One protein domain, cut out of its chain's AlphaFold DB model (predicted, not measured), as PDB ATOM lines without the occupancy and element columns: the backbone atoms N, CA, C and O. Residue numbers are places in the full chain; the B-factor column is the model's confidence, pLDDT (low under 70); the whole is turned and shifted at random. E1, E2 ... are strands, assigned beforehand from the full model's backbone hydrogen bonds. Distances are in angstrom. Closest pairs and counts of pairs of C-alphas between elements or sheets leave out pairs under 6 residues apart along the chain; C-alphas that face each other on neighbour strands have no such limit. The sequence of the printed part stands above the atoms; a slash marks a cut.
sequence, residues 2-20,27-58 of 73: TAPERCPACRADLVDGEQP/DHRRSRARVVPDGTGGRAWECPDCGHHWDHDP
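Overview. This is residues 2 to 20 and 27 to 58 of the 73 residues of an uncharacterized protein of Paracraurococcus sp. NE82 (UniProt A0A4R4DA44). With little regular structure, the domain is a small sheet of two successive hairpins, E1-E2 and E2-E3, with a long loop, residues 2 to 20, folded back on itself beside the end where the E2 to E3 link turns. The printed part has 51 residues, no named helix and three strands, E1, E2, E3, an antiparallel sheet in that order, class all strand, with 11 residues in named elements. It is compact, radius of gyration of the C-alphas 10.8 A, spanning 34 by 23 by 15 A.

Along the chain. Residues 2 to 20 hold no named element. E1, residues 34 to 37, 9.9 A long, begins at C-alpha 34 (217.417, 240.899, 215.571). E2 is residues 43 to 46, 9.7 A. E3, residues 53 to 55, 7.0 A, ends at C-alpha 55 (219.543, 229.492, 215.710).

Arrangement. The strands form a meander, each the antiparallel neighbour of the one before. Hairpin E1 and E2 has a tight link and 138 degrees between directions; N 36 and O 44 are 2.8 A apart, within hydrogen-bond range. Hairpin E2 and E3 has 144 degrees; N 45 and O 54 are 2.8 A apart, also within range.

Size, cuts and confidence. The farthest C-alphas, of Asp 27 and Thr 40, are 34.1 A apart. Residues 21 to 26 are cut out, C-alphas 20 and 27 being 13.0 A apart. No link between strands is long. Residues 2 to 4, 15 to 20, 27 to 31 and 57 to 58 have pLDDT under 70.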
ATOM      1  N   THR A   2     216.866 234.049 203.151       58.09
ATOM      2  CA  THR A   2     215.611 234.724 203.525       58.09
ATOM      3  C   THR A   2     215.426 234.608 205.032       58.09
ATOM      4  O   THR A   2     215.452 233.492 205.552       58.09
ATOM      5  N   ALA A   3     215.299 235.729 205.744       61.31
ATOM      6  CA  ALA A   3     215.012 235.707 207.181       61.31
ATOM      7  C   ALA A   3     213.636 235.073 207.461       61.31
ATOM      8  O   ALA A   3     212.753 235.097 206.599       61.31
ATOM      9  N   PRO A   4     213.439 234.485 208.656       67.38
ATOM     10  CA  PRO A   4     212.155 233.913 209.031       67.38
ATOM     11  C   PRO A   4     211.059 234.975 208.974       67.38
ATOM     12  O   PRO A   4     211.215 236.051 209.544       67.38
ATOM     13  N   GLU A   5     209.940 234.635 208.336       73.06
ATOM     14  CA  GLU A   5     208.790 235.535 208.207       73.06
ATOM     15  C   GLU A   5     207.973 235.628 209.506       73.06
ATOM     16  O   GLU A   5     207.159 236.533 209.670       73.06
ATOM     17  N   ARG A   6     208.146 234.679 210.444       74.62
ATOM     18  CA  ARG A   6     207.385 234.617 211.705       74.62
ATOM     19  C   ARG A   6     208.184 234.029 212.862       74.62
ATOM     20  O   ARG A   6     208.957 233.090 212.686       74.62
ATOM     21  N   CYS A   7     207.935 234.534 214.070       80.38
ATOM     22  CA  CYS A   7     208.514 233.991 215.295       80.38
ATOM     23  C   CYS A   7     207.904 232.617 215.632       80.38
ATOM     24  O   CYS A   7     206.678 232.504 215.711       80.38
ATOM     25  N   PRO A   8     208.711 231.581 215.919       78.94
ATOM     26  CA  PRO A   8     208.188 230.264 216.283       78.94
ATOM     27  C   PRO A   8     207.476 230.238 217.648       78.94
ATOM     28  O   PRO A   8     206.571 229.428 217.837       78.94
ATOM     29  N   ALA A   9     207.831 231.130 218.579       80.75
ATOM     30  CA  ALA A   9     207.251 231.166 219.924       80.75
ATOM     31  C   ALA A   9     205.939 231.962 219.991       80.75
ATOM     32  O   ALA A   9     204.913 231.443 220.424       80.75
ATOM     33  N   CYS A  10     205.954 233.221 219.547       80.38
ATOM     34  CA  CYS A  10     204.797 234.117 219.664       80.38
ATOM     35  C   CYS A  10     204.025 234.307 218.356       80.38
ATOM     36  O   CYS A  10     202.996 234.977 218.352       80.38
ATOM     37  N   ARG A  11     204.502 233.730 217.240       75.25
ATOM     38  CA  ARG A  11     203.900 233.864 215.904       75.25
ATOM     39  C   ARG A  11     203.837 235.294 215.355       75.25
ATOM     40  O   ARG A  11     203.146 235.495 214.355       75.25
ATOM     41  N   ALA A  12     204.559 236.238 215.967       72.62
ATOM     42  CA  ALA A  12     204.717 237.599 215.464       72.62
ATOM     43  C   ALA A  12     205.341 237.596 214.062       72.62
ATOM     44  O   ALA A  12     206.226 236.782 213.796       72.62
ATOM     45  N   ASP A  13     204.876 238.496 213.196       71.94
ATOM     46  CA  ASP A  13     205.389 238.688 211.837       71.94
ATOM     47  C   ASP A  13     206.767 239.369 211.890       71.94
ATOM     48  O   ASP A  13     206.939 240.429 212.495       71.94
ATOM     49  N   LEU A  14     207.753 238.740 211.257       74.19
ATOM     50  CA  LEU A  14     209.140 239.174 211.171       74.19
ATOM     51  C   LEU A  14     209.450 239.450 209.697       74.19
ATOM     52  O   LEU A  14     209.127 238.649 208.831       74.19
ATOM     53  N   VAL A  15     210.068 240.586 209.383       68.62
ATOM     54  CA  VAL A  15     210.420 240.927 207.994       68.62
ATOM     55  C   VAL A  15     211.921 240.784 207.754       68.62
ATOM     56  O   VAL A  15     212.723 241.358 208.497       68.62
ATOM     57  N   ASP A  16     212.296 240.046 206.702       60.16
ATOM     58  CA  ASP A  16     213.645 240.087 206.132       60.16
ATOM     59  C   ASP A  16     213.821 241.413 205.396       60.16
ATOM     60  O   ASP A  16     212.984 241.809 204.587       60.16
ATOM     61  N   GLY A  17     214.841 242.175 205.760       58.88
ATOM     62  CA  GLY A  17     214.872 243.600 205.457       58.88
ATOM     63  C   GLY A  17     215.061 243.920 203.974       58.88
ATOM     64  O   GLY A  17     216.133 243.677 203.445       58.88
ATOM     65  N   GLU A  18     214.103 244.634 203.386       48.84
ATOM     66  CA  GLU A  18     214.327 245.953 202.780       48.84
ATOM     67  C   GLU A  18     212.981 246.695 202.781       48.84
ATOM     68  O   GLU A  18     212.121 246.482 201.933       48.84
ATOM     69  N   GLN A  19     212.738 247.524 203.802       52.16
ATOM     70  CA  GLN A  19     211.640 248.487 203.726       52.16
ATOM     71  C   GLN A  19     212.072 249.530 202.691       52.16
ATOM     72  O   GLN A  19     213.062 250.224 202.957       52.16
ATOM     73  N   PRO A  20     211.391 249.691 201.540       47.84
ATOM     74  CA  PRO A  20     211.640 250.858 200.714       47.84
ATOM     75  C   PRO A  20     211.401 252.079 201.603       47.84
ATOM     76  O   PRO A  20     210.358 252.193 202.252       47.84
ATOM     77  N   ASP A  27     202.692 250.662 209.950       53.44
ATOM     78  CA  ASP A  27     202.949 249.241 210.268       53.44
ATOM     79  C   ASP A  27     203.601 249.065 211.647       53.44
ATOM     80  O   ASP A  27     204.810 248.923 211.793       53.44
ATOM     81  N   HIS A  28     202.768 249.129 212.688       53.97
ATOM     82  CA  HIS A  28     203.163 248.901 214.085       53.97
ATOM     83  C   HIS A  28     203.300 247.400 214.427       53.97
ATOM     84  O   HIS A  28     203.351 247.052 215.603       53.97
ATOM     85  N   ARG A  29     203.287 246.497 213.431       56.97
ATOM     86  CA  ARG A  29     203.271 245.038 213.651       56.97
ATOM     87  C   ARG A  29     204.410 244.270 212.994       56.97
ATOM     88  O   ARG A  29     204.540 243.079 213.260       56.97
ATOM     89  N   ARG A  30     205.228 244.909 212.160       59.28
ATOM     90  CA  ARG A  30     206.384 244.264 211.529       59.28
ATOM     91  C   ARG A  30     207.655 244.595 212.289       59.28
ATOM     92  O   ARG A  30     208.378 245.539 211.970       59.28
ATOM     93  N   SER A  31     207.926 243.785 213.303       65.69
ATOM     94  CA  SER A  31     209.136 243.895 214.104       65.69
ATOM     95  C   SER A  31     210.246 243.061 213.458       65.69
ATOM     96  O   SER A  31     210.100 241.864 213.227       65.69
ATOM     97  N   ARG A  32     211.378 243.688 213.123       70.00
ATOM     98  CA  ARG A  32     212.497 242.988 212.476       70.00
ATOM     99  C   ARG A  32     213.186 242.060 213.479       70.00
ATOM    100  O   ARG A  32     213.603 242.523 214.542       70.00
ATOM    101  N   ALA A  33     213.334 240.783 213.119       72.94
ATOM    102  CA  ALA A  33     214.134 239.836 213.890       72.94
ATOM    103  C   ALA A  33     215.557 240.389 214.054       72.94
ATOM    104  O   ALA A  33     216.173 240.840 213.083       72.94
ATOM    105  N   ARG A  34     216.070 240.401 215.282       76.81
ATOM    106  CA  ARG A  34     217.417 240.899 215.571       76.81
ATOM    107  C   ARG A  34     218.400 239.750 215.450       76.81
ATOM    108  O   ARG A  34     218.109 238.650 215.894       76.81
ATOM    109  N   VAL A  35     219.558 239.998 214.853       78.12
ATOM    110  CA  VAL A  35     220.646 239.019 214.875       78.12
ATOM    111  C   VAL A  35     221.472 239.279 216.122       78.12
ATOM    112  O   VAL A  35     222.058 240.354 216.256       78.12
ATOM    113  N   VAL A  36     221.505 238.309 217.024       79.94
ATOM    114  CA  VAL A  36     222.270 238.358 218.272       79.94
ATOM    115  C   VAL A  36     223.338 237.262 218.273       79.94
ATOM    116  O   VAL A  36     223.177 236.252 217.587       79.94
ATOM    117  N   PRO A  37     224.465 237.443 218.975       79.62
ATOM    118  CA  PRO A  37     225.440 236.373 219.141       79.62
ATOM    119  C   PRO A  37     224.872 235.264 220.039       79.62
ATOM    120  O   PRO A  37     224.362 235.549 221.118       79.62
ATOM    121  N   ASP A  38     225.021 234.003 219.631       78.38
ATOM    122  CA  ASP A  38     224.519 232.821 220.368       78.38
ATOM    123  C   ASP A  38     225.421 232.413 221.563       78.38
ATOM    124  O   ASP A  38     225.268 231.374 222.186       78.38
ATOM    125  N   GLY A  39     226.447 233.204 221.884       73.00
ATOM    126  CA  GLY A  39     227.448 232.853 222.903       73.00
ATOM    127  C   GLY A  39     228.479 231.805 222.449       73.00
ATOM    128  O   GLY A  39     229.601 231.818 222.946       73.00
ATOM    129  N   THR A  40     228.173 230.991 221.434       72.88
ATOM    130  CA  THR A  40     229.092 229.999 220.830       72.88
ATOM    131  C   THR A  40     229.956 230.574 219.688       72.88
ATOM    132  O   THR A  40     230.672 229.852 218.999       72.88
ATOM    133  N   GLY A  41     229.883 231.886 219.435       74.56
ATOM    134  CA  GLY A  41     230.484 232.522 218.249       74.56
ATOM    135  C   GLY A  41     229.615 232.436 216.985       74.56
ATOM    136  O   GLY A  41     229.996 232.970 215.944       74.56
ATOM    137  N   GLY A  42     228.440 231.807 217.085       79.62
ATOM    138  CA  GLY A  42     227.397 231.802 216.062       79.62
ATOM    139  C   GLY A  42     226.492 233.036 216.114       79.62
ATOM    140  O   GLY A  42     226.602 233.896 216.995       79.62
ATOM    141  N   ARG A  43     225.575 233.115 215.148       81.31
ATOM    142  CA  ARG A  43     224.498 234.109 215.087       81.31
ATOM    143  C   ARG A  43     223.179 233.402 215.398       81.31
ATOM    144  O   ARG A  43     222.978 232.284 214.948       81.31
ATOM    145  N   ALA A  44     222.290 234.065 216.116       83.00
ATOM    146  CA  ALA A  44     220.932 233.623 216.391       83.00
ATOM    147  C   ALA A  44     219.949 234.739 216.028       83.00
ATOM    148  O   ALA A  44     220.287 235.925 216.055       83.00
ATOM    149  N   TRP A  45     218.731 234.359 215.676       83.44
ATOM    150  CA  TRP A  45     217.605 235.267 215.530       83.44
ATOM    151  C   TRP A  45     216.927 235.483 216.883       83.44
ATOM    152  O   TRP A  45     216.590 234.532 217.579       83.44
ATOM    153  N   GLU A  46     216.689 236.740 217.234       84.62
ATOM    154  CA  GLU A  46     215.921 237.183 218.393       84.62
ATOM    155  C   GLU A  46     214.605 237.814 217.926       84.62
ATOM    156  O   GLU A  46     214.589 238.719 217.082       84.62
ATOM    157  N   CYS A  47     213.488 237.379 218.508       84.75
ATOM    158  CA  CYS A  47     212.210 238.049 218.334       84.75
ATOM    159  C   CYS A  47     212.132 239.283 219.245       84.75
ATOM    160  O   CYS A  47     212.165 239.132 220.464       84.75
ATOM    161  N   PRO A  48     211.929 240.491 218.698       77.12
ATOM    162  CA  PRO A  48     211.777 241.707 219.502       77.12
ATOM    163  C   PRO A  48     210.445 241.788 220.269       77.12
ATOM    164  O   PRO A  48     210.333 242.592 221.187       77.12
ATOM    165  N   ASP A  49     209.444 240.989 219.890       78.81
ATOM    166  CA  ASP A  49     208.104 241.008 220.494       78.81
ATOM    167  C   ASP A  49     208.040 240.171 221.779       78.81
ATOM    168  O   ASP A  49     207.431 240.569 222.767       78.81
ATOM    169  N   CYS A  50     208.688 239.000 221.778       82.75
ATOM    170  CA  CYS A  50     208.652 238.060 222.902       82.75
ATOM    171  C   CYS A  50     210.023 237.746 223.514       82.75
ATOM    172  O   CYS A  50     210.081 237.051 224.524       82.75
ATOM    173  N   GLY A  51     211.119 238.214 222.909       83.12
ATOM    174  CA  GLY A  51     212.486 237.939 223.362       83.12
ATOM    175  C   GLY A  51     212.968 236.510 223.101       83.12
ATOM    176  O   GLY A  51     213.952 236.089 223.693       83.12
ATOM    177  N   HIS A  52     212.275 235.734 222.262       83.56
ATOM    178  CA  HIS A  52     212.680 234.363 221.954       83.56
ATOM    179  C   HIS A  52     213.916 234.336 221.046       83.56
ATOM    180  O   HIS A  52     213.951 235.069 220.060       83.56
ATOM    181  N   HIS A  53     214.877 233.458 221.343       85.00
ATOM    182  CA  HIS A  53     216.090 233.233 220.551       85.00
ATOM    183  C   HIS A  53     216.040 231.879 219.846       85.00
ATOM    184  O   HIS A  53     215.672 230.879 220.462       85.00
ATOM    185  N   TRP A  54     216.415 231.834 218.571       80.25
ATOM    186  CA  TRP A  54     216.579 230.589 217.821       80.25
ATOM    187  C   TRP A  54     217.739 230.690 216.841       80.25
ATOM    188  O   TRP A  54     218.091 231.777 216.386       80.25
ATOM    189  N   ASP A  55     218.338 229.548 216.526       74.12
ATOM    190  CA  ASP A  55     219.543 229.492 215.710       74.12
ATOM    191  C   ASP A  55     219.325 230.135 214.319       74.12
ATOM    192  O   ASP A  55     218.279 229.959 213.684       74.12
ATOM    193  N   HIS A  56     220.309 230.926 213.871       71.56
ATOM    194  CA  HIS A  56     220.385 231.484 212.514       71.56
ATOM    195  C   HIS A  56     220.940 230.439 211.526       71.56
ATOM    196  O   HIS A  56     221.304 230.775 210.402       71.56
ATOM    197  N   ASP A  57     221.047 229.170 211.899       62.75
ATOM    198  CA  ASP A  57     221.505 228.140 210.991       62.75
ATOM    199  C   ASP A  57     220.384 227.809 210.000       62.75
ATOM    200  O   ASP A  57     219.299 227.360 210.394       62.75
ATOM    201  N   PRO A  58     220.613 227.985 208.687       55.88
ATOM    202  CA  PRO A  58     219.832 227.284 207.698       55.88
ATOM    203  C   PRO A  58     220.310 225.839 207.747       55.88
ATOM    204  O   PRO A  58     220.993 225.397 206.823       55.88
TER     205      PRO A  58